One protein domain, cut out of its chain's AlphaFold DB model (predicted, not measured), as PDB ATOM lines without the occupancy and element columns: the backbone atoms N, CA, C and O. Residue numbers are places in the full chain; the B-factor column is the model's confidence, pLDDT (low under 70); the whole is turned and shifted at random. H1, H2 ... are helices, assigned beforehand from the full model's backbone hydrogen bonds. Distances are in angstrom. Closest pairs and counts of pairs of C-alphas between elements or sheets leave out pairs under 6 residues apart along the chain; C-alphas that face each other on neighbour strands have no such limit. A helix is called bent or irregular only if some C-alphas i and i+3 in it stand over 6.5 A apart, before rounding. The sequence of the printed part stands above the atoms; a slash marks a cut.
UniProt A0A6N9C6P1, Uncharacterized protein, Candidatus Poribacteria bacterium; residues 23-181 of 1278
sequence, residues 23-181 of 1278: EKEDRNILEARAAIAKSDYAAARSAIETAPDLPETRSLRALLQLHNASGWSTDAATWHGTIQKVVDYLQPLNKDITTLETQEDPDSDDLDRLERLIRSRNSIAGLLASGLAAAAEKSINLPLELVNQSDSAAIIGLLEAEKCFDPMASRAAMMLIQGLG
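AT A GLANCE: This is residues 23 to 181 of the 1278 residues of an uncharacterized protein of Candidatus Poribacteria bacterium (UniProt A0A6N9C6P1). Look first for a long helical hairpin, H4 and H5 side by side, as the core: H3 packs on one side of it with the H1 and H2 hairpin beyond H3, while on another side H7 packs across both H4 and H5, H8 packs across H5 at residues 125 to 133, and short H6 sits by the end of H5 and the beginning of H4. The 159 printed residues include eight named helices, H1 to H8 in order along the chain, and no named strand: the class is all helix. H1 to H5 form an up-and-down bundle, each running against the one before it. The whole is compact, with a radius of gyration of the C-alphas of 15.6 A and spans of 48 by 34 by 24 A.

HOW THE PARTS SIT: Start at the hub, H5, residues 108 to 138, which touches five other helices. H4, residues 76 to 101, touches it at a shallow tilt of 23 degrees, opposite ways, closest at the C-alphas of Ile 97 and Leu 114, 6.0 A. H3, residues 55 to 65, touches H5 with H5's residues 120 to 128 alone, closest at C-alphas 60 and 124, 6.4 A. H2, residues 41 to 50, touches H3, with C-alphas 45 and 64 closest at 6.5 A, and is apart from H5. H1, residues 27 to 37, forms a hairpin with H2 at a shallow tilt of 13 degrees, with C-alphas 32 and 44 closest at 4.1 A. H7, residues 153 to 162, touches H5 at a steep tilt of 61 degrees, with C-alphas 125 and 161 closest at 4.8 A. H8, residues 167 to 178, touches H5 at a steep tilt of 50 degrees, with C-alphas 126 and 169 closest at 4.8 A. H6, residues 142 to 148, touches H4 about perpendicular, at 80 degrees, with C-alphas 76 and 146 closest at 5.6 A. Every O i to N i+4 pair is within hydrogen-bond range in H1, H3, H6, H7 and H8, against 5 of 6 in H2, 19 of 22 in H4 and 26 of 27 in H5.

IN THESE COORDINATES: Find C-alpha 108 at (49.951, -23.201, 14.154); from there H5 runs 45.1 A to C-alpha 138 at (26.848, -25.413, -24.460). H4 runs 35.4 A, with a kink of 27 degrees near residue 90; it is neither bent nor irregular, but only just: C-alphas 89 and 92 are 6.3 A apart. H1 begins at C-alpha 27, (29.359, -27.231, 8.570), and H8 ends at C-alpha 178, (43.831, -19.907, -24.492).

THE WHOLE: The two C-alphas farthest apart are those of Ser 70 and Asp 105, 49.5 A. The printed part has no cut, and no link is long. Look at residues 104 to 112 for low confidence: 19 printed residues have pLDDT under 70, these among them, and the mean of the printed part is 81.0.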
ATOM      1  N   GLU A  23      38.147 -20.847  14.853       45.91
ATOM      2  CA  GLU A  23      36.915 -20.674  14.075       45.91
ATOM      3  C   GLU A  23      36.716 -21.934  13.213       45.91
ATOM      4  O   GLU A  23      37.303 -22.082  12.140       45.91
ATOM      5  N   LYS A  24      35.932 -22.896  13.706       56.41
ATOM      6  CA  LYS A  24      35.590 -24.088  12.930       56.41
ATOM      7  C   LYS A  24      34.878 -23.642  11.656       56.41
ATOM      8  O   LYS A  24      33.939 -22.850  11.734       56.41
ATOM      9  N   GLU A  25      35.332 -24.148  10.507       66.94
ATOM     10  CA  GLU A  25      34.649 -23.947   9.227       66.94
ATOM     11  C   GLU A  25      33.171 -24.334   9.375       66.94
ATOM     12  O   GLU A  25      32.840 -25.349  10.000       66.94
ATOM     13  N   ASP A  26      32.281 -23.499   8.837       80.75
ATOM     14  CA  ASP A  26      30.847 -23.731   8.949       80.75
ATOM     15  C   ASP A  26      30.476 -25.059   8.279       80.75
ATOM     16  O   ASP A  26      30.858 -25.350   7.139       80.75
ATOM     17  N   ARG A  27      29.722 -25.883   9.007       81.69
ATOM     18  CA  ARG A  27      29.359 -27.231   8.570       81.69
ATOM     19  C   ARG A  27      28.614 -27.222   7.234       81.69
ATOM     20  O   ARG A  27      28.844 -28.112   6.419       81.69
ATOM     21  N   ASN A  28      27.768 -26.225   6.990       84.38
ATOM     22  CA  ASN A  28      26.975 -26.149   5.769       84.38
ATOM     23  C   ASN A  28      27.847 -25.755   4.565       84.38
ATOM     24  O   ASN A  28      27.617 -26.236   3.457       84.38
ATOM     25  N   ILE A  29      28.898 -24.952   4.777       82.50
ATOM     26  CA  ILE A  29      29.905 -24.652   3.744       82.50
ATOM     27  C   ILE A  29      30.695 -25.916   3.383       82.50
ATOM     28  O   ILE A  29      30.886 -26.206   2.202       82.50
ATOM     29  N   LEU A  30      31.105 -26.713   4.375       81.12
ATOM     30  CA  LEU A  30      31.786 -27.992   4.138       81.12
ATOM     31  C   LEU A  30      30.904 -28.990   3.374       81.12
ATOM     32  O   LEU A  30      31.364 -29.614   2.417       81.12
ATOM     33  N   GLU A  31      29.633 -29.112   3.765       83.94
ATOM     34  CA  GLU A  31      28.654 -29.961   3.076       83.94
ATOM     35  C   GLU A  31      28.425 -29.492   1.628       83.94
ATOM     36  O   GLU A  31      28.404 -30.316   0.711       83.94
ATOM     37  N   ALA A  32      28.362 -28.178   1.393       83.62
ATOM     38  CA  ALA A  32      28.241 -27.614   0.053       83.62
ATOM     39  C   ALA A  32      29.464 -27.902  -0.831       83.62
ATOM     40  O   ALA A  32      29.301 -28.347  -1.967       83.62
ATOM     41  N   ARG A  33      30.685 -27.705  -0.316       83.81
ATOM     42  CA  ARG A  33      31.936 -28.010  -1.038       83.81
ATOM     43  C   ARG A  33      32.026 -29.496  -1.397       83.81
ATOM     44  O   ARG A  33      32.342 -29.842  -2.533       83.81
ATOM     45  N   ALA A  34      31.684 -30.380  -0.457       80.75
ATOM     46  CA  ALA A  34      31.675 -31.824  -0.687       80.75
ATOM     47  C   ALA A  34      30.637 -32.250  -1.740       80.75
ATOM     48  O   ALA A  34      30.890 -33.171  -2.518       80.75
ATOM     49  N   ALA A  35      29.478 -31.588  -1.782       81.88
ATOM     50  CA  ALA A  35      28.460 -31.817  -2.801       81.88
ATOM     51  C   ALA A  35      28.896 -31.297  -4.183       81.88
ATOM     52  O   ALA A  35      28.737 -32.010  -5.173       81.88
ATOM     53  N   ILE A  36      29.531 -30.118  -4.250       81.69
ATOM     54  CA  ILE A  36      30.125 -29.565  -5.482       81.69
ATOM     55  C   ILE A  36      31.165 -30.529  -6.063       81.69
ATOM     56  O   ILE A  36      31.109 -30.832  -7.252       81.69
ATOM     57  N   ALA A  37      32.050 -31.083  -5.230       75.69
ATOM     58  CA  ALA A  37      33.053 -32.058  -5.662       75.69
ATOM     59  C   ALA A  37      32.440 -33.349  -6.247       75.69
ATOM     60  O   ALA A  37      33.063 -34.022  -7.060       75.69
ATOM     61  N   LYS A  38      31.203 -33.690  -5.861       80.94
ATOM     62  CA  LYS A  38      30.436 -34.828  -6.398       80.94
ATOM     63  C   LYS A  38      29.512 -34.442  -7.557       80.94
ATOM     64  O   LYS A  38      28.741 -35.283  -8.010       80.94
ATOM     65  N   SER A  39      29.565 -33.191  -8.020       79.88
ATOM     66  CA  SER A  39      28.634 -32.620  -9.007       79.88
ATOM     67  C   SER A  39      27.154 -32.661  -8.581       79.88
ATOM     68  O   SER A  39      26.256 -32.587  -9.419       79.88
ATOM     69  N   ASP A  40      26.870 -32.743  -7.275       86.12
ATOM     70  CA  ASP A  40      25.512 -32.684  -6.723       86.12
ATOM     71  C   ASP A  40      25.138 -31.235  -6.371       86.12
ATOM     72  O   ASP A  40      25.120 -30.800  -5.216       86.12
ATOM     73  N   TYR A  41      24.848 -30.448  -7.408       88.50
ATOM     74  CA  TYR A  41      24.533 -29.022  -7.267       88.50
ATOM     75  C   TYR A  41      23.185 -28.749  -6.579       88.50
ATOM     76  O   TYR A  41      22.928 -27.618  -6.152       88.50
ATOM     77  N   ALA A  42      22.308 -29.754  -6.478       85.12
ATOM     78  CA  ALA A  42      21.050 -29.649  -5.747       85.12
ATOM     79  C   ALA A  42      21.302 -29.740  -4.236       85.12
ATOM     80  O   ALA A  42      20.863 -28.859  -3.492       85.12
ATOM     81  N   ALA A  43      22.085 -30.733  -3.801       86.06
ATOM     82  CA  ALA A  43      22.516 -30.843  -2.411       86.06
ATOM     83  C   ALA A  43      23.381 -29.648  -1.985       86.06
ATOM     84  O   ALA A  43      23.162 -29.087  -0.911       86.06
ATOM     85  N   ALA A  44      24.288 -29.183  -2.854       87.50
ATOM     86  CA  ALA A  44      25.113 -28.008  -2.576       87.50
ATOM     87  C   ALA A  44      24.269 -26.747  -2.323       87.50
ATOM     88  O   ALA A  44      24.524 -25.998  -1.381       87.50
ATOM     89  N   ARG A  45      23.221 -26.523  -3.125       89.81
ATOM     90  CA  ARG A  45      22.313 -25.378  -2.955       89.81
ATOM     91  C   ARG A  45      21.509 -25.474  -1.666       89.81
ATOM     92  O   ARG A  45      21.425 -24.486  -0.946       89.81
ATOM     93  N   SER A  46      20.991 -26.661  -1.351       88.50
ATOM     94  CA  SER A  46      20.260 -26.897  -0.102       88.50
ATOM     95  C   SER A  46      21.124 -26.635   1.135       88.50
ATOM     96  O   SER A  46      20.613 -26.126   2.130       88.50
ATOM     97  N   ALA A  47      22.420 -26.962   1.082       87.94
ATOM     98  CA  ALA A  47      23.360 -26.663   2.160       87.94
ATOM     99  C   ALA A  47      23.658 -25.151   2.257       87.94
ATOM    100  O   ALA A  47      23.645 -24.579   3.341       87.94
ATOM    101  N   ILE A  48      23.844 -24.458   1.128       90.44
ATOM    102  CA  ILE A  48      24.123 -23.007   1.106       90.44
ATOM    103  C   ILE A  48      22.912 -22.140   1.493       90.44
ATOM    104  O   ILE A  48      23.083 -21.032   2.011       90.44
ATOM    105  N   GLU A  49      21.686 -22.616   1.272       86.50
ATOM    106  CA  GLU A  49      20.461 -21.929   1.705       86.50
ATOM    107  C   GLU A  49      20.330 -21.861   3.233       86.50
ATOM    108  O   GLU A  49      19.766 -20.900   3.754       86.50
ATOM    109  N   THR A  50      20.884 -22.841   3.950       83.88
ATOM    110  CA  THR A  50      20.859 -22.908   5.419       83.88
ATOM    111  C   THR A  50      22.161 -22.423   6.068       83.88
ATOM    112  O   THR A  50      22.242 -22.344   7.295       83.88
ATOM    113  N   ALA A  51      23.177 -22.070   5.272       85.25
ATOM    114  CA  ALA A  51      24.462 -21.544   5.731       85.25
ATOM    115  C   ALA A  51      24.378 -20.068   6.188       85.25
ATOM    116  O   ALA A  51      23.601 -19.287   5.624       85.25
ATOM    117  N   PRO A  52      25.198 -19.645   7.171       83.12
ATOM    118  CA  PRO A  52      25.277 -18.250   7.603       83.12
ATOM    119  C   PRO A  52      25.739 -17.318   6.470       83.12
ATOM    120  O   PRO A  52      26.465 -17.727   5.557       83.12
ATOM    121  N   ASP A  53      25.331 -16.045   6.531       84.38
ATOM    122  CA  ASP A  53      25.606 -15.046   5.487       84.38
ATOM    123  C   ASP A  53      27.047 -14.510   5.542       84.38
ATOM    124  O   ASP A  53      27.318 -13.375   5.932       84.38
ATOM    125  N   LEU A  54      27.991 -15.366   5.159       85.69
ATOM    126  CA  LEU A  54      29.409 -15.043   5.031       85.69
ATOM    127  C   LEU A  54      29.747 -14.615   3.589       85.69
ATOM    128  O   LEU A  54      29.020 -14.965   2.653       85.69
ATOM    129  N   PRO A  55      30.845 -13.866   3.367       83.44
ATOM    130  CA  PRO A  55      31.299 -13.500   2.023       83.44
ATOM    131  C   PRO A  55      31.444 -14.699   1.069       83.44
ATOM    132  O   PRO A  55      30.938 -14.639  -0.048       83.44
ATOM    133  N   GLU A  56      32.024 -15.813   1.534       85.44
ATOM    134  CA  GLU A  56      32.119 -17.055   0.751       85.44
ATOM    135  C   GLU A  56      30.734 -17.612   0.395       85.44
ATOM    136  O   GLU A  56      30.473 -17.945  -0.760       85.44
ATOM    137  N   THR A  57      29.809 -17.650   1.362       87.88
ATOM    138  CA  THR A  57      28.434 -18.120   1.149       87.88
ATOM    139  C   THR A  57      27.719 -17.292   0.083       87.88
ATOM    140  O   THR A  57      27.002 -17.849  -0.747       87.88
ATOM    141  N   ARG A  58      27.919 -15.966   0.059       88.62
ATOM    142  CA  ARG A  58      27.334 -15.081  -0.965       88.62
ATOM    143  C   ARG A  58      27.866 -15.402  -2.362       88.62
ATOM    144  O   ARG A  58      27.071 -15.456  -3.302       88.62
ATOM    145  N   SER A  59      29.164 -15.670  -2.487       89.12
ATOM    146  CA  SER A  59      29.804 -16.041  -3.754       89.12
ATOM    147  C   SER A  59      29.388 -17.439  -4.230       89.12
ATOM    148  O   SER A  59      28.982 -17.587  -5.383       89.12
ATOM    149  N   LEU A  60      29.365 -18.446  -3.344       88.38
ATOM    150  CA  LEU A  60      28.850 -19.789  -3.658       88.38
ATOM    151  C   LEU A  60      27.377 -19.748  -4.067       88.38
ATOM    152  O   LEU A  60      26.984 -20.396  -5.032       88.38
ATOM    153  N   ARG A  61      26.556 -18.955  -3.370       90.81
ATOM    154  CA  ARG A  61      25.134 -18.786  -3.692       90.81
ATOM    155  C   ARG A  61      24.940 -18.174  -5.077       90.81
ATOM    156  O   ARG A  61      24.097 -18.656  -5.826       90.81
ATOM    157  N   ALA A  62      25.722 -17.151  -5.425       89.12
ATOM    158  CA  ALA A  62      25.672 -16.529  -6.745       89.12
ATOM    159  C   ALA A  62      26.092 -17.508  -7.858       89.12
ATOM    160  O   ALA A  62      25.386 -17.628  -8.855       89.12
ATOM    161  N   LEU A  63      27.175 -18.268  -7.658       90.44
ATOM    162  CA  LEU A  63      27.631 -19.281  -8.619       90.44
ATOM    163  C   LEU A  63      26.621 -20.427  -8.783       90.44
ATOM    164  O   LEU A  63      26.279 -20.796  -9.902       90.44
ATOM    165  N   LEU A  64      26.070 -20.961  -7.689       89.81
ATOM    166  CA  LEU A  64      25.095 -22.060  -7.738       89.81
ATOM    167  C   LEU A  64      23.750 -21.648  -8.359       89.81
ATOM    168  O   LEU A  64      23.039 -22.507  -8.887       89.81
ATOM    169  N   GLN A  65      23.391 -20.359  -8.334       89.31
ATOM    170  CA  GLN A  65      22.205 -19.838  -9.028       89.31
ATOM    171  C   GLN A  65      22.329 -19.914 -10.556       89.31
ATOM    172  O   GLN A  65      21.303 -20.023 -11.229       89.31
ATOM    173  N   LEU A  66      23.552 -19.925 -11.099       88.19
ATOM    174  CA  LEU A  66      23.798 -20.094 -12.533       88.19
ATOM    175  C   LEU A  66      23.543 -21.529 -13.013       88.19
ATOM    176  O   LEU A  66      23.375 -21.743 -14.210       88.19
ATOM    177  N   HIS A  67      23.481 -22.509 -12.111       88.25
ATOM    178  CA  HIS A  67      23.127 -23.889 -12.431       88.25
ATOM    179  C   HIS A  67      21.635 -24.129 -12.138       88.25
ATOM    180  O   HIS A  67      21.168 -23.847 -11.037       88.25
ATOM    181  N   ASN A  68      20.850 -24.661 -13.077       80.62
ATOM    182  CA  ASN A  68      19.432 -25.001 -12.865       80.62
ATOM    183  C   ASN A  68      19.102 -26.416 -13.391       80.62
ATOM    184  O   ASN A  68      20.007 -27.186 -13.701       80.62
ATOM    185  N   ALA A  69      17.819 -26.792 -13.483       71.19
ATOM    186  CA  ALA A  69      17.407 -28.121 -13.963       71.19
ATOM    187  C   ALA A  69      17.833 -28.426 -15.420       71.19
ATOM    188  O   ALA A  69      17.925 -29.590 -15.795       71.19
ATOM    189  N   SER A  70      18.123 -27.397 -16.226       69.62
ATOM    190  CA  SER A  70      18.710 -27.502 -17.575       69.62
ATOM    191  C   SER A  70      20.250 -27.391 -17.596       69.62
ATOM    192  O   SER A  70      20.866 -27.361 -18.664       69.62
ATOM    193  N   GLY A  71      20.893 -27.372 -16.422       82.81
ATOM    194  CA  GLY A  71      22.337 -27.237 -16.203       82.81
ATOM    195  C   GLY A  71      22.809 -25.780 -16.105       82.81
ATOM    196  O   GLY A  71      22.035 -24.903 -15.731       82.81
ATOM    197  N   TRP A  72      24.085 -25.518 -16.413       89.88
ATOM    198  CA  TRP A  72      24.673 -24.169 -16.366       89.88
ATOM    199  C   TRP A  72      24.052 -23.196 -17.386       89.88
ATOM    200  O   TRP A  72      23.809 -23.579 -18.533       89.88
ATOM    201  N   SER A  73      23.812 -21.954 -16.947       88.06
ATOM    202  CA  SER A  73      23.334 -20.821 -17.752       88.06
ATOM    203  C   SER A  73      24.300 -20.508 -18.891       88.06
ATOM    204  O   SER A  73      25.511 -20.563 -18.701       88.06
ATOM    205  N   THR A  74      23.776 -20.121 -20.051       87.88
ATOM    206  CA  THR A  74      24.560 -19.650 -21.204       87.88
ATOM    207  C   THR A  74      24.423 -18.141 -21.438       87.88
ATOM    208  O   THR A  74      24.874 -17.645 -22.463       87.88
ATOM    209  N   ASP A  75      23.793 -17.402 -20.517       87.62
ATOM    210  CA  ASP A  75      23.607 -15.951 -20.626       87.62
ATOM    211  C   ASP A  75      24.830 -15.173 -20.107       87.62
ATOM    212  O   ASP A  75      25.164 -15.223 -18.922       87.62
ATOM    213  N   ALA A  76      25.483 -14.416 -20.991       84.69
ATOM    214  CA  ALA A  76      26.698 -13.671 -20.668       84.69
ATOM    215  C   ALA A  76      26.476 -12.575 -19.607       84.69
ATOM    216  O   ALA A  76      27.358 -12.337 -18.784       84.69
ATOM    217  N   ALA A  77      25.310 -11.917 -19.576       82.94
ATOM    218  CA  ALA A  77      25.047 -10.827 -18.628       82.94
ATOM    219  C   ALA A  77      24.968 -11.316 -17.168       82.94
ATOM    220  O   ALA A  77      25.486 -10.666 -16.254       82.94
ATOM    221  N   THR A  78      24.352 -12.479 -16.933       84.44
ATOM    222  CA  THR A  78      24.293 -13.102 -15.599       84.44
ATOM    223  C   THR A  78      25.642 -13.654 -15.141       84.44
ATOM    224  O   THR A  78      25.992 -13.499 -13.965       84.44
ATOM    225  N   TRP A  79      26.430 -14.235 -16.050       89.06
ATOM    226  CA  TRP A  79      27.815 -14.634 -15.772       89.06
ATOM    227  C   TRP A  79      28.696 -13.441 -15.401       89.06
ATOM    228  O   TRP A  79      29.352 -13.479 -14.362       89.06
ATOM    229  N   HIS A  80      28.647 -12.356 -16.173       84.69
ATOM    230  CA  HIS A  80      29.420 -11.138 -15.925       84.69
ATOM    231  C   HIS A  80      29.195 -10.572 -14.512       84.69
ATOM    232  O   HIS A  80      30.135 -10.429 -13.728       84.69
ATOM    233  N   GLY A  81      27.932 -10.362 -14.118       84.62
ATOM    234  CA  GLY A  81      27.602  -9.859 -12.778       84.62
ATOM    235  C   GLY A  81      27.976 -10.812 -11.630       84.62
ATOM    236  O   GLY A  81      28.060 -10.387 -10.476       84.62
ATOM    237  N   THR A  82      28.186 -12.098 -11.924       89.81
ATOM    238  CA  THR A  82      28.610 -13.115 -10.950       89.81
ATOM    239  C   THR A  82      30.133 -13.172 -10.844       89.81
ATOM    240  O   THR A  82      30.654 -13.219  -9.732       89.81
ATOM    241  N   ILE A  83      30.843 -13.083 -11.971       89.88
ATOM    242  CA  ILE A  83      32.308 -13.014 -12.030       89.88
ATOM    243  C   ILE A  83      32.821 -11.804 -11.251       89.88
ATOM    244  O   ILE A  83      33.703 -11.969 -10.414       89.88
ATOM    245  N   GLN A  84      32.225 -10.621 -11.438       87.81
ATOM    246  CA  GLN A  84      32.636  -9.423 -10.699       87.81
ATOM    247  C   GLN A  84      32.559  -9.635  -9.178       87.81
ATOM    248  O   GLN A  84      33.507  -9.340  -8.460       87.81
ATOM    249  N   LYS A  85      31.473 -10.243  -8.680       87.56
ATOM    250  CA  LYS A  85      31.314 -10.550  -7.245       87.56
ATOM    251  C   LYS A  85      32.352 -11.549  -6.738       87.56
ATOM    252  O   LYS A  85      32.771 -11.463  -5.587       87.56
ATOM    253  N   VAL A  86      32.732 -12.512  -7.577       89.25
ATOM    254  CA  VAL A  86      33.775 -13.487  -7.252       89.25
ATOM    255  C   VAL A  86      35.137 -12.800  -7.182       89.25
ATOM    256  O   VAL A  86      35.831 -12.968  -6.185       89.25
ATOM    257  N   VAL A  87      35.492 -11.978  -8.170       87.75
ATOM    258  CA  VAL A  87      36.752 -11.218  -8.184       87.75
ATOM    259  C   VAL A  87      36.854 -10.295  -6.966       87.75
ATOM    260  O   VAL A  87      37.864 -10.332  -6.263       87.75
ATOM    261  N   ASP A  88      35.789  -9.554  -6.649       87.69
ATOM    262  CA  ASP A  88      35.733  -8.662  -5.480       87.69
ATOM    263  C   ASP A  88      35.958  -9.412  -4.154       87.69
ATOM    264  O   ASP A  88      36.485  -8.849  -3.193       87.69
ATOM    265  N   TYR A  89      35.558 -10.687  -4.084       89.00
ATOM    266  CA  TYR A  89      35.795 -11.545  -2.924       89.00
ATOM    267  C   TYR A  89      37.220 -12.117  -2.892       89.00
ATOM    268  O   TYR A  89      37.853 -12.137  -1.835       89.00
ATOM    269  N   LEU A  90      37.729 -12.576  -4.037       86.31
ATOM    270  CA  LEU A  90      39.039 -13.218  -4.138       86.31
ATOM    271  C   LEU A  90      40.193 -12.237  -3.899       86.31
ATOM    272  O   LEU A  90      41.187 -12.619  -3.292       86.31
ATOM    273  N   GLN A  91      40.060 -10.970  -4.298       83.38
ATOM    274  CA  GLN A  91      41.113  -9.964  -4.119       83.38
ATOM    275  C   GLN A  91      41.580  -9.777  -2.657       83.38
ATOM    276  O   GLN A  91      42.776  -9.940  -2.394       83.38
ATOM    277  N   PRO A  92      40.707  -9.451  -1.679       84.94
ATOM    278  CA  PRO A  92      41.125  -9.345  -0.281       84.94
ATOM    279  C   PRO A  92      41.561 -10.699   0.299       84.94
ATOM    280  O   PRO A  92      42.520 -10.745   1.064       84.94
ATOM    281  N   LEU A  93      40.928 -11.801  -0.119       85.94
ATOM    282  CA  LEU A  93      41.277 -13.157   0.313       85.94
ATOM    283  C   LEU A  93      42.718 -13.537  -0.077       85.94
ATOM    284  O   LEU A  93      43.475 -14.056   0.737       85.94
ATOM    285  N   ASN A  94      43.113 -13.247  -1.317       81.19
ATOM    286  CA  ASN A  94      44.452 -13.523  -1.831       81.19
ATOM    287  C   ASN A  94      45.524 -12.668  -1.168       81.19
ATOM    288  O   ASN A  94      46.638 -13.140  -0.944       81.19
ATOM    289  N   LYS A  95      45.188 -11.422  -0.826       81.69
ATOM    290  CA  LYS A  95      46.080 -10.557  -0.059       81.69
ATOM    291  C   LYS A  95      46.353 -11.139   1.330       81.69
ATOM    292  O   LYS A  95      47.505 -11.136   1.761       81.69
ATOM    293  N   ASP A  96      45.330 -11.667   1.999       82.75
ATOM    294  CA  ASP A  96      45.478 -12.315   3.306       82.75
ATOM    295  C   ASP A  96      46.315 -13.602   3.206       82.75
ATOM    296  O   ASP A  96      47.222 -13.796   4.012       82.75
ATOM    297  N   ILE A  97      46.078 -14.430   2.179       76.56
ATOM    298  CA  ILE A  97      46.892 -15.626   1.887       76.56
ATOM    299  C   ILE A  97      48.361 -15.239   1.683       76.56
ATOM    300  O   ILE A  97      49.225 -15.763   2.374       76.56
ATOM    301  N   THR A  98      48.638 -14.266   0.812       71.56
ATOM    302  CA  THR A  98      50.013 -13.816   0.519       71.56
ATOM    303  C   THR A  98      50.699 -13.261   1.768       71.56
ATOM    304  O   THR A  98      51.889 -13.476   1.979       71.56
ATOM    305  N   THR A  99      49.955 -12.546   2.619       79.69
ATOM    306  CA  THR A  99      50.491 -11.996   3.874       79.69
ATOM    307  C   THR A  99      50.932 -13.113   4.822       79.69
ATOM    308  O   THR A  99      52.006 -13.013   5.403       79.69
ATOM    309  N   LEU A 100      50.142 -14.186   4.933       73.56
ATOM    310  CA  LEU A 100      50.475 -15.354   5.756       73.56
ATOM    311  C   LEU A 100      51.590 -16.213   5.132       73.56
ATOM    312  O   LEU A 100      52.463 -16.687   5.848       73.56
ATOM    313  N   GLU A 101      51.613 -16.375   3.805       65.69
ATOM    314  CA  GLU A 101      52.660 -17.121   3.082       65.69
ATOM    315  C   GLU A 101      54.038 -16.440   3.142       65.69
ATOM    316  O   GLU A 101      55.062 -17.109   3.019       65.69
ATOM    317  N   THR A 102      54.076 -15.116   3.321       60.16
ATOM    318  CA  THR A 102      55.318 -14.321   3.379       60.16
ATOM    319  C   THR A 102      55.753 -13.956   4.801       60.16
ATOM    320  O   THR A 102      56.735 -13.233   4.978       60.16
ATOM    321  N   GLN A 103      55.052 -14.461   5.819       70.44
ATOM    322  CA  GLN A 103      55.406 -14.286   7.226       70.44
ATOM    323  C   GLN A 103      56.652 -15.121   7.574       70.44
ATOM    324  O   GLN A 103      56.710 -16.306   7.261       70.44
ATOM    325  N   GLU A 104      57.652 -14.515   8.224       45.00
ATOM    326  CA  GLU A 104      58.932 -15.186   8.533       45.00
ATOM    327  C   GLU A 104      58.805 -16.336   9.556       45.00
ATOM    328  O   GLU A 104      59.645 -17.233   9.550       45.00
ATOM    329  N   ASP A 105      57.772 -16.325  10.410       50.59
ATOM    330  CA  ASP A 105      57.522 -17.351  11.439       50.59
ATOM    331  C   ASP A 105      56.004 -17.485  11.716       50.59
ATOM    332  O   ASP A 105      55.471 -16.811  12.604       50.59
ATOM    333  N   PRO A 106      55.254 -18.239  10.887       58.72
ATOM    334  CA  PRO A 106      53.826 -18.473  11.098       58.72
ATOM    335  C   PRO A 106      53.605 -19.524  12.193       58.72
ATOM    336  O   PRO A 106      54.194 -20.608  12.159       58.72
ATOM    337  N   ASP A 107      52.736 -19.225  13.158       54.84
ATOM    338  CA  ASP A 107      52.360 -20.193  14.188       54.84
ATOM    339  C   ASP A 107      51.312 -21.211  13.681       54.84
ATOM    340  O   ASP A 107      50.862 -21.179  12.533       54.84
ATOM    341  N   SER A 108      50.932 -22.170  14.531       49.19
ATOM    342  CA  SER A 108      49.951 -23.201  14.154       49.19
ATOM    343  C   SER A 108      48.575 -22.619  13.802       49.19
ATOM    344  O   SER A 108      47.887 -23.194  12.960       49.19
ATOM    345  N   ASP A 109      48.172 -21.508  14.424       61.94
ATOM    346  CA  ASP A 109      46.870 -20.882  14.182       61.94
ATOM    347  C   ASP A 109      46.887 -20.112  12.848       61.94
ATOM    348  O   ASP A 109      45.899 -20.123  12.103       61.94
ATOM    349  N   ASP A 110      48.023 -19.497  12.505       63.72
ATOM    350  CA  ASP A 110      48.285 -18.857  11.216       63.72
ATOM    351  C   ASP A 110      48.292 -19.875  10.063       63.72
ATOM    352  O   ASP A 110      47.701 -19.615   9.011       63.72
ATOM    353  N   LEU A 111      48.878 -21.062  10.265       53.88
ATOM    354  CA  LEU A 111      48.858 -22.156   9.284       53.88
ATOM    355  C   LEU A 111      47.446 -22.735   9.087       53.88
ATOM    356  O   LEU A 111      47.011 -22.927   7.948       53.88
ATOM    357  N   ASP A 112      46.689 -22.935  10.170       67.44
ATOM    358  CA  ASP A 112      45.288 -23.376  10.110       67.44
ATOM    359  C   ASP A 112      44.387 -22.321   9.444       67.44
ATOM    360  O   ASP A 112      43.416 -22.632   8.742       67.44
ATOM    361  N   ARG A 113      44.679 -21.032   9.655       75.75
ATOM    362  CA  ARG A 113      44.011 -19.930   8.957       75.75
ATOM    363  C   ARG A 113      44.366 -19.924   7.472       75.75
ATOM    364  O   ARG A 113      43.450 -19.829   6.655       75.75
ATOM    365  N   LEU A 114      45.641 -20.061   7.121       72.19
ATOM    366  CA  LEU A 114      46.113 -20.131   5.738       72.19
ATOM    367  C   LEU A 114      45.426 -21.274   4.978       72.19
ATOM    368  O   LEU A 114      44.873 -21.053   3.899       72.19
ATOM    369  N   GLU A 115      45.366 -22.470   5.568       74.25
ATOM    370  CA  GLU A 115      44.729 -23.631   4.945       74.25
ATOM    371  C   GLU A 115      43.235 -23.389   4.661       74.25
ATOM    372  O   GLU A 115      42.743 -23.684   3.567       74.25
ATOM    373  N   ARG A 116      42.504 -22.779   5.605       79.56
ATOM    374  CA  ARG A 116      41.087 -22.417   5.421       79.56
ATOM    375  C   ARG A 116      40.883 -21.400   4.298       79.56
ATOM    376  O   ARG A 116      39.994 -21.584   3.462       79.56
ATOM    377  N   LEU A 117      41.704 -20.349   4.246       81.75
ATOM    378  CA  LEU A 117      41.626 -19.331   3.192       81.75
ATOM    379  C   LEU A 117      41.913 -19.945   1.811       81.75
ATOM    380  O   LEU A 117      41.192 -19.660   0.852       81.75
ATOM    381  N   ILE A 118      42.890 -20.855   1.719       75.38
ATOM    382  CA  ILE A 118      43.202 -21.599   0.490       75.38
ATOM    383  C   ILE A 118      42.024 -22.483   0.054       75.38
ATOM    384  O   ILE A 118      41.642 -22.465  -1.119       75.38
ATOM    385  N   ARG A 119      41.401 -23.235   0.975       80.31
ATOM    386  CA  ARG A 119      40.215 -24.060   0.666       80.31
ATOM    387  C   ARG A 119      39.047 -23.212   0.162       80.31
ATOM    388  O   ARG A 119      38.360 -23.619  -0.777       80.31
ATOM    389  N   SER A 120      38.847 -22.036   0.754       84.06
ATOM    390  CA  SER A 120      37.819 -21.075   0.346       84.06
ATOM    391  C   SER A 120      38.069 -20.536  -1.066       84.06
ATOM    392  O   SER A 120      37.197 -20.642  -1.936       84.06
ATOM    393  N   ARG A 121      39.301 -20.082  -1.346       84.94
ATOM    394  CA  ARG A 121      39.739 -19.653  -2.684       84.94
ATOM    395  C   ARG A 121      39.480 -20.738  -3.726       84.94
ATOM    396  O   ARG A 121      38.828 -20.477  -4.732       84.94
ATOM    397  N   ASN A 122      39.958 -21.956  -3.466       79.94
ATOM    398  CA  ASN A 122      39.843 -23.087  -4.389       79.94
ATOM    399  C   ASN A 122      38.386 -23.463  -4.669       79.94
ATOM    400  O   ASN A 122      38.043 -23.774  -5.803       79.94
ATOM    401  N   SER A 123      37.520 -23.411  -3.655       82.69
ATOM    402  CA  SER A 123      36.104 -23.756  -3.814       82.69
ATOM    403  C   SER A 123      35.373 -22.754  -4.708       82.69
ATOM    404  O   SER A 123      34.627 -23.151  -5.601       82.69
ATOM    405  N   ILE A 124      35.607 -21.455  -4.497       87.19
ATOM    406  CA  ILE A 124      34.979 -20.388  -5.285       87.19
ATOM    407  C   ILE A 124      35.518 -20.360  -6.711       87.19
ATOM    408  O   ILE A 124      34.748 -20.416  -7.669       87.19
ATOM    409  N   ALA A 125      36.836 -20.263  -6.857       83.62
ATOM    410  CA  ALA A 125      37.456 -20.104  -8.160       83.62
ATOM    411  C   ALA A 125      37.406 -21.409  -8.980       83.62
ATOM    412  O   ALA A 125      37.226 -21.362 -10.196       83.62
ATOM    413  N   GLY A 126      37.413 -22.572  -8.319       82.12
ATOM    414  CA  GLY A 126      37.191 -23.862  -8.965       82.12
ATOM    415  C   GLY A 126      35.769 -24.050  -9.485       82.12
ATOM    416  O   GLY A 126      35.583 -24.490 -10.621       82.12
ATOM    417  N   LEU A 127      34.753 -23.651  -8.710       88.06
ATOM    418  CA  LEU A 127      33.366 -23.666  -9.182       88.06
ATOM    419  C   LEU A 127      33.138 -22.653 -10.315       88.06
ATOM    420  O   LEU A 127      32.392 -22.948 -11.246       88.06
ATOM    421  N   LEU A 128      33.797 -21.489 -10.260       90.25
ATOM    422  CA  LEU A 128      33.771 -20.506 -11.342       90.25
ATOM    423  C   LEU A 128      34.331 -21.095 -12.646       90.25
ATOM    424  O   LEU A 128      33.638 -21.074 -13.661       90.25
ATOM    425  N   ALA A 129      35.553 -21.636 -12.619       86.69
ATOM    426  CA  ALA A 129      36.219 -22.160 -13.812       86.69
ATOM    427  C   ALA A 129      35.491 -23.374 -14.406       86.69
ATOM    428  O   ALA A 129      35.204 -23.400 -15.601       86.69
ATOM    429  N   SER A 130      35.137 -24.357 -13.572       85.75
ATOM    430  CA  SER A 130      34.430 -25.566 -14.023       85.75
ATOM    431  C   SER A 130      33.013 -25.269 -14.520       85.75
ATOM    432  O   SER A 130      32.597 -25.798 -15.553       85.75
ATOM    433  N   GLY A 131      32.278 -24.391 -13.833       88.06
ATOM    434  CA  GLY A 131      30.937 -23.991 -14.244       88.06
ATOM    435  C   GLY A 131      30.933 -23.197 -15.547       88.06
ATOM    436  O   GLY A 131      30.084 -23.437 -16.407       88.06
ATOM    437  N   LEU A 132      31.901 -22.293 -15.724       88.75
ATOM    438  CA  LEU A 132      32.029 -21.516 -16.952       88.75
ATOM    439  C   LEU A 132      32.489 -22.387 -18.127       88.75
ATOM    440  O   LEU A 132      31.964 -22.229 -19.226       88.75
ATOM    441  N   ALA A 133      33.389 -23.348 -17.903       86.94
ATOM    442  CA  ALA A 133      33.784 -24.324 -18.920       86.94
ATOM    443  C   ALA A 133      32.583 -25.160 -19.394       86.94
ATOM    444  O   ALA A 133      32.315 -25.236 -20.591       86.94
ATOM    445  N   ALA A 134      31.785 -25.688 -18.460       87.56
ATOM    446  CA  ALA A 134      30.571 -26.438 -18.784       87.56
ATOM    447  C   ALA A 134      29.497 -25.579 -19.489       87.56
ATOM    448  O   ALA A 134      28.707 -26.088 -20.288       87.56
ATOM    449  N   ALA A 135      29.441 -24.274 -19.208       88.00
ATOM    450  CA  ALA A 135      28.578 -23.340 -19.929       88.00
ATOM    451  C   ALA A 135      29.099 -23.042 -21.348       88.00
ATOM    452  O   ALA A 135      28.308 -22.983 -22.292       88.00
ATOM    453  N   ALA A 136      30.417 -22.901 -21.509       85.88
ATOM    454  CA  ALA A 136      31.075 -22.668 -22.793       85.88
ATOM    455  C   ALA A 136      30.947 -23.872 -23.743       85.88
ATOM    456  O   ALA A 136      30.782 -23.681 -24.944       85.88
ATOM    457  N   GLU A 137      30.908 -25.106 -23.226       86.06
ATOM    458  CA  GLU A 137      30.582 -26.297 -24.031       86.06
ATOM    459  C   GLU A 137      29.179 -26.221 -24.655       86.06
ATOM    460  O   GLU A 137      28.961 -26.683 -25.775       86.06
ATOM    461  N   LYS A 138      28.215 -25.612 -23.952       85.75
ATOM    462  CA  LYS A 138      26.848 -25.413 -24.460       85.75
ATOM    463  C   LYS A 138      26.725 -24.205 -25.387       85.75
ATOM    464  O   LYS A 138      25.844 -24.188 -26.243       85.75
ATOM    465  N   SER A 139      27.565 -23.188 -25.196       86.31
ATOM    466  CA  SER A 139      27.608 -21.975 -26.012       86.31
ATOM    467  C   SER A 139      29.053 -21.538 -26.231       86.31
ATOM    468  O   SER A 139      29.629 -20.815 -25.421       86.31
ATOM    469  N   ILE A 140      29.630 -21.949 -27.361       81.25
ATOM    470  CA  ILE A 140      31.052 -21.733 -27.672       81.25
ATOM    471  C   ILE A 140      31.447 -20.246 -27.745       81.25
ATOM    472  O   ILE A 140      32.604 -19.901 -27.530       81.25
ATOM    473  N   ASN A 141      30.481 -19.357 -28.004       82.81
ATOM    474  CA  ASN A 141      30.701 -17.911 -28.067       82.81
ATOM    475  C   ASN A 141      30.653 -17.226 -26.692       82.81
ATOM    476  O   ASN A 141      31.046 -16.068 -26.593       82.81
ATOM    477  N   LEU A 142      30.198 -17.911 -25.636       85.00
ATOM    478  CA  LEU A 142      30.024 -17.323 -24.305       85.00
ATOM    479  C   LEU A 142      31.318 -16.691 -23.744       85.00
ATOM    480  O   LEU A 142      31.244 -15.553 -23.281       85.00
ATOM    481  N   PRO A 143      32.505 -17.333 -23.809       84.38
ATOM    482  CA  PRO A 143      33.749 -16.699 -23.363       84.38
ATOM    483  C   PRO A 143      34.079 -15.419 -24.142       84.38
ATOM    484  O   PRO A 143      34.490 -14.421 -23.553       84.38
ATOM    485  N   LEU A 144      33.839 -15.413 -25.457       82.06
ATOM    486  CA  LEU A 144      34.079 -14.250 -26.311       82.06
ATOM    487  C   LEU A 144      33.083 -13.113 -26.020       82.06
ATOM    488  O   LEU A 144      33.461 -11.945 -25.988       82.06
ATOM    489  N   GLU A 145      31.814 -13.440 -25.775       84.31
ATOM    490  CA  GLU A 145      30.776 -12.482 -25.373       84.31
ATOM    491  C   GLU A 145      31.073 -11.846 -24.009       84.31
ATOM    492  O   GLU A 145      30.861 -10.645 -23.845       84.31
ATOM    493  N   LEU A 146      31.609 -12.618 -23.059       82.38
ATOM    494  CA  LEU A 146      32.017 -12.126 -21.740       82.38
ATOM    495  C   LEU A 146      33.180 -11.138 -21.816       82.38
ATOM    496  O   LEU A 146      33.161 -10.129 -21.123       82.38
ATOM    497  N   VAL A 147      34.161 -11.405 -22.677       80.50
ATOM    498  CA  VAL A 147      35.350 -10.553 -22.856       80.50
ATOM    499  C   VAL A 147      35.040  -9.302 -23.691       80.50
ATOM    500  O   VAL A 147      35.697  -8.276 -23.542       80.50
ATOM    501  N   ASN A 148      34.017  -9.349 -24.554       80.44
ATOM    502  CA  ASN A 148      33.550  -8.186 -25.319       80.44
ATOM    503  C   ASN A 148      32.705  -7.204 -24.492       80.44
ATOM    504  O   ASN A 148      32.528  -6.054 -24.906       80.44
ATOM    505  N   GLN A 149      32.198  -7.620 -23.329       75.38
ATOM    506  CA  GLN A 149      31.739  -6.684 -22.308       75.38
ATOM    507  C   GLN A 149      32.996  -6.060 -21.703       75.38
ATOM    508  O   GLN A 149      33.853  -6.766 -21.197       75.38
ATOM    509  N   SER A 150      33.154  -4.748 -21.847       58.47
ATOM    510  CA  SER A 150      34.429  -4.029 -21.721       58.47
ATOM    511  C   SER A 150      34.980  -3.895 -20.286       58.47
ATOM    512  O   SER A 150      35.364  -2.798 -19.881       58.47
ATOM    513  N   ASP A 151      35.021  -4.983 -19.513       63.44
ATOM    514  CA  ASP A 151      35.589  -5.052 -18.165       63.44
ATOM    515  C   ASP A 151      36.769  -6.033 -18.062       63.44
ATOM    516  O   ASP A 151      36.971  -6.918 -18.892       63.44
ATOM    517  N   SER A 152      37.589  -5.844 -17.028       66.12
ATOM    518  CA  SER A 152      38.740  -6.698 -16.729       66.12
ATOM    519  C   SER A 152      38.390  -7.929 -15.885       66.12
ATOM    520  O   SER A 152      39.254  -8.777 -15.667       66.12
ATOM    521  N   ALA A 153      37.167  -8.036 -15.363       81.69
ATOM    522  CA  ALA A 153      36.812  -9.010 -14.339       81.69
ATOM    523  C   ALA A 153      36.768 -10.440 -14.881       81.69
ATOM    524  O   ALA A 153      37.138 -11.361 -14.160       81.69
ATOM    525  N   ALA A 154      36.397 -10.638 -16.151       84.00
ATOM    526  CA  ALA A 154      36.420 -11.957 -16.791       84.00
ATOM    527  C   ALA A 154      37.834 -12.560 -16.847       84.00
ATOM    528  O   ALA A 154      38.057 -13.666 -16.352       84.00
ATOM    529  N   ILE A 155      38.805 -11.818 -17.392       88.06
ATOM    530  CA  ILE A 155      40.194 -12.290 -17.495       88.06
ATOM    531  C   ILE A 155      40.853 -12.362 -16.117       88.06
ATOM    532  O   ILE A 155      41.505 -13.358 -15.819       88.06
ATOM    533  N   ILE A 156      40.650 -11.365 -15.247       87.69
ATOM    534  CA  ILE A 156      41.187 -11.408 -13.879       87.69
ATOM    535  C   ILE A 156      40.604 -12.602 -13.114       87.69
ATOM    536  O   ILE A 156      41.353 -13.318 -12.462       87.69
ATOM    537  N   GLY A 157      39.300 -12.869 -13.225       87.25
ATOM    538  CA  GLY A 157      38.647 -14.001 -12.569       87.25
ATOM    539  C   GLY A 157      39.174 -15.358 -13.036       87.25
ATOM    540  O   GLY A 157      39.342 -16.258 -12.215       87.25
ATOM    541  N   LEU A 158      39.491 -15.499 -14.327       88.75
ATOM    542  CA  LEU A 158      40.125 -16.706 -14.862       88.75
ATOM    543  C   LEU A 158      41.594 -16.828 -14.427       88.75
ATOM    544  O   LEU A 158      41.994 -17.897 -13.978       88.75
ATOM    545  N   LEU A 159      42.376 -15.746 -14.471       89.44
ATOM    546  CA  LEU A 159      43.761 -15.734 -13.974       89.44
ATOM    547  C   LEU A 159      43.833 -16.036 -12.467       89.44
ATOM    548  O   LEU A 159      44.759 -16.703 -12.009       89.44
ATOM    549  N   GLU A 160      42.841 -15.598 -11.691       86.12
ATOM    550  CA  GLU A 160      42.702 -15.962 -10.279       86.12
ATOM    551  C   GLU A 160      42.340 -17.443 -10.096       86.12
ATOM    552  O   GLU A 160      42.805 -18.081  -9.150       86.12
ATOM    553  N   ALA A 161      41.565 -18.025 -11.013       85.81
ATOM    554  CA  ALA A 161      41.256 -19.452 -11.001       85.81
ATOM    555  C   ALA A 161      42.436 -20.343 -11.416       85.81
ATOM    556  O   ALA A 161      42.528 -21.483 -10.961       85.81
ATOM    557  N   GLU A 162      43.407 -19.832 -12.177       85.25
ATOM    558  CA  GLU A 162      44.663 -20.557 -12.415       85.25
ATOM    559  C   GLU A 162      45.475 -20.777 -11.136       85.25
ATOM    560  O   GLU A 162      46.200 -21.767 -11.036       85.25
ATOM    561  N   LYS A 163      45.326 -19.890 -10.140       78.44
ATOM    562  CA  LYS A 163      45.973 -19.991  -8.819       78.44
ATOM    563  C   LYS A 163      45.313 -21.048  -7.916       78.44
ATOM    564  O   LYS A 163      45.737 -21.236  -6.769       78.44
ATOM    565  N   CYS A 164      44.268 -21.734  -8.384       74.38
ATOM    566  CA  CYS A 164      43.673 -22.854  -7.664       74.38
ATOM    567  C   CYS A 164      44.618 -24.056  -7.601       74.38
ATOM    568  O   CYS A 164      45.235 -24.428  -8.594       74.38
ATOM    569  N   PHE A 165      44.658 -24.725  -6.447       67.44
ATOM    570  CA  PHE A 165      45.386 -25.995  -6.305       67.44
ATOM    571  C   PHE A 165      44.664 -27.183  -6.949       67.44
ATOM    572  O   PHE A 165      45.263 -28.246  -7.085       67.44
ATOM    573  N   ASP A 166      43.392 -27.026  -7.332       73.06
ATOM    574  CA  ASP A 166      42.674 -28.034  -8.106       73.06
ATOM    575  C   ASP A 166      43.177 -28.035  -9.565       73.06
ATOM    576  O   ASP A 166      42.931 -27.064 -10.293       73.06
ATOM    577  N   PRO A 167      43.853 -29.109 -10.026       70.38
ATOM    578  CA  PRO A 167      44.416 -29.163 -11.372       70.38
ATOM    579  C   PRO A 167      43.350 -29.102 -12.466       70.38
ATOM    580  O   PRO A 167      43.639 -28.631 -13.565       70.38
ATOM    581  N   MET A 168      42.126 -29.572 -12.189       71.25
ATOM    582  CA  MET A 168      41.029 -29.536 -13.158       71.25
ATOM    583  C   MET A 168      40.521 -28.110 -13.356       71.25
ATOM    584  O   MET A 168      40.432 -27.654 -14.494       71.25
ATOM    585  N   ALA A 169      40.256 -27.385 -12.268       75.62
ATOM    586  CA  ALA A 169      39.882 -25.976 -12.317       75.62
ATOM    587  C   ALA A 169      40.965 -25.083 -12.939       75.62
ATOM    588  O   ALA A 169      40.656 -24.276 -13.814       75.62
ATOM    589  N   SER A 170      42.222 -25.249 -12.518       80.06
ATOM    590  CA  SER A 170      43.345 -24.464 -13.042       80.06
ATOM    591  C   SER A 170      43.520 -24.697 -14.548       80.06
ATOM    592  O   SER A 170      43.603 -23.746 -15.326       80.06
ATOM    593  N   ARG A 171      43.444 -25.960 -14.999       82.81
ATOM    594  CA  ARG A 171      43.480 -26.301 -16.429       82.81
ATOM    595  C   ARG A 171      42.269 -25.761 -17.187       82.81
ATOM    596  O   ARG A 171      42.444 -25.263 -18.292       82.81
ATOM    597  N   ALA A 172      41.066 -25.841 -16.620       84.19
ATOM    598  CA  ALA A 172      39.862 -25.302 -17.248       84.19
ATOM    599  C   ALA A 172      39.971 -23.785 -17.454       84.19
ATOM    600  O   ALA A 172      39.666 -23.296 -18.538       84.19
ATOM    601  N   ALA A 173      40.467 -23.050 -16.455       87.69
ATOM    602  CA  ALA A 173      40.715 -21.617 -16.569       87.69
ATOM    603  C   ALA A 173      41.756 -21.296 -17.654       87.69
ATOM    604  O   ALA A 173      41.499 -20.453 -18.515       87.69
ATOM    605  N   MET A 174      42.871 -22.033 -17.674       86.25
ATOM    606  CA  MET A 174      43.923 -21.884 -18.684       86.25
ATOM    607  C   MET A 174      43.402 -22.144 -20.102       86.25
ATOM    608  O   MET A 174      43.626 -21.336 -20.999       86.25
ATOM    609  N   MET A 175      42.647 -23.229 -20.302       86.12
ATOM    610  CA  MET A 175      42.051 -23.570 -21.597       86.12
ATOM    611  C   MET A 175      41.012 -22.543 -22.048       86.12
ATOM    612  O   MET A 175      40.921 -22.255 -23.239       86.12
ATOM    613  N   LEU A 176      40.237 -21.975 -21.119       87.62
ATOM    614  CA  LEU A 176      39.285 -20.911 -21.431       87.62
ATOM    615  C   LEU A 176      39.996 -19.638 -21.898       87.62
ATOM    616  O   LEU A 176      39.547 -19.046 -22.875       87.62
ATOM    617  N   ILE A 177      41.102 -19.238 -21.257       88.62
ATOM    618  CA  ILE A 177      41.899 -18.077 -21.690       88.62
ATOM    619  C   ILE A 177      42.561 -18.355 -23.047       88.62
ATOM    620  O   ILE A 177      42.429 -17.544 -23.960       88.62
ATOM    621  N   GLN A 178      43.205 -19.514 -23.221       85.38
ATOM    622  CA  GLN A 178      43.831 -19.907 -24.492       85.38
ATOM    623  C   GLN A 178      42.807 -20.002 -25.634       85.38
ATOM    624  O   GLN A 178      43.080 -19.579 -26.757       85.38
ATOM    625  N   GLY A 179      41.599 -20.490 -25.341       81.81
ATOM    626  CA  GLY A 179      40.492 -20.586 -26.293       81.81
ATOM    627  C   GLY A 179      39.982 -19.237 -26.814       81.81
ATOM    628  O   GLY A 179      39.332 -19.209 -27.858       81.81
ATOM    629  N   LEU A 180      40.301 -18.117 -26.151       83.06
ATOM    630  CA  LEU A 180      40.017 -16.769 -26.665       83.06
ATOM    631  C   LEU A 180      40.929 -16.381 -27.840       83.06
ATOM    632  O   LEU A 180      40.586 -15.460 -28.587       83.06
ATOM    633  N   GLY A 181      42.072 -17.061 -27.999       77.69
ATOM    634  CA  GLY A 181      43.079 -16.788 -29.023       77.69
ATOM    635  C   GLY A 181      43.587 -15.340 -29.026       77.69
ATOM    636  O   GLY A 181      43.398 -14.578 -28.078       77.69
TER     637      GLY A 181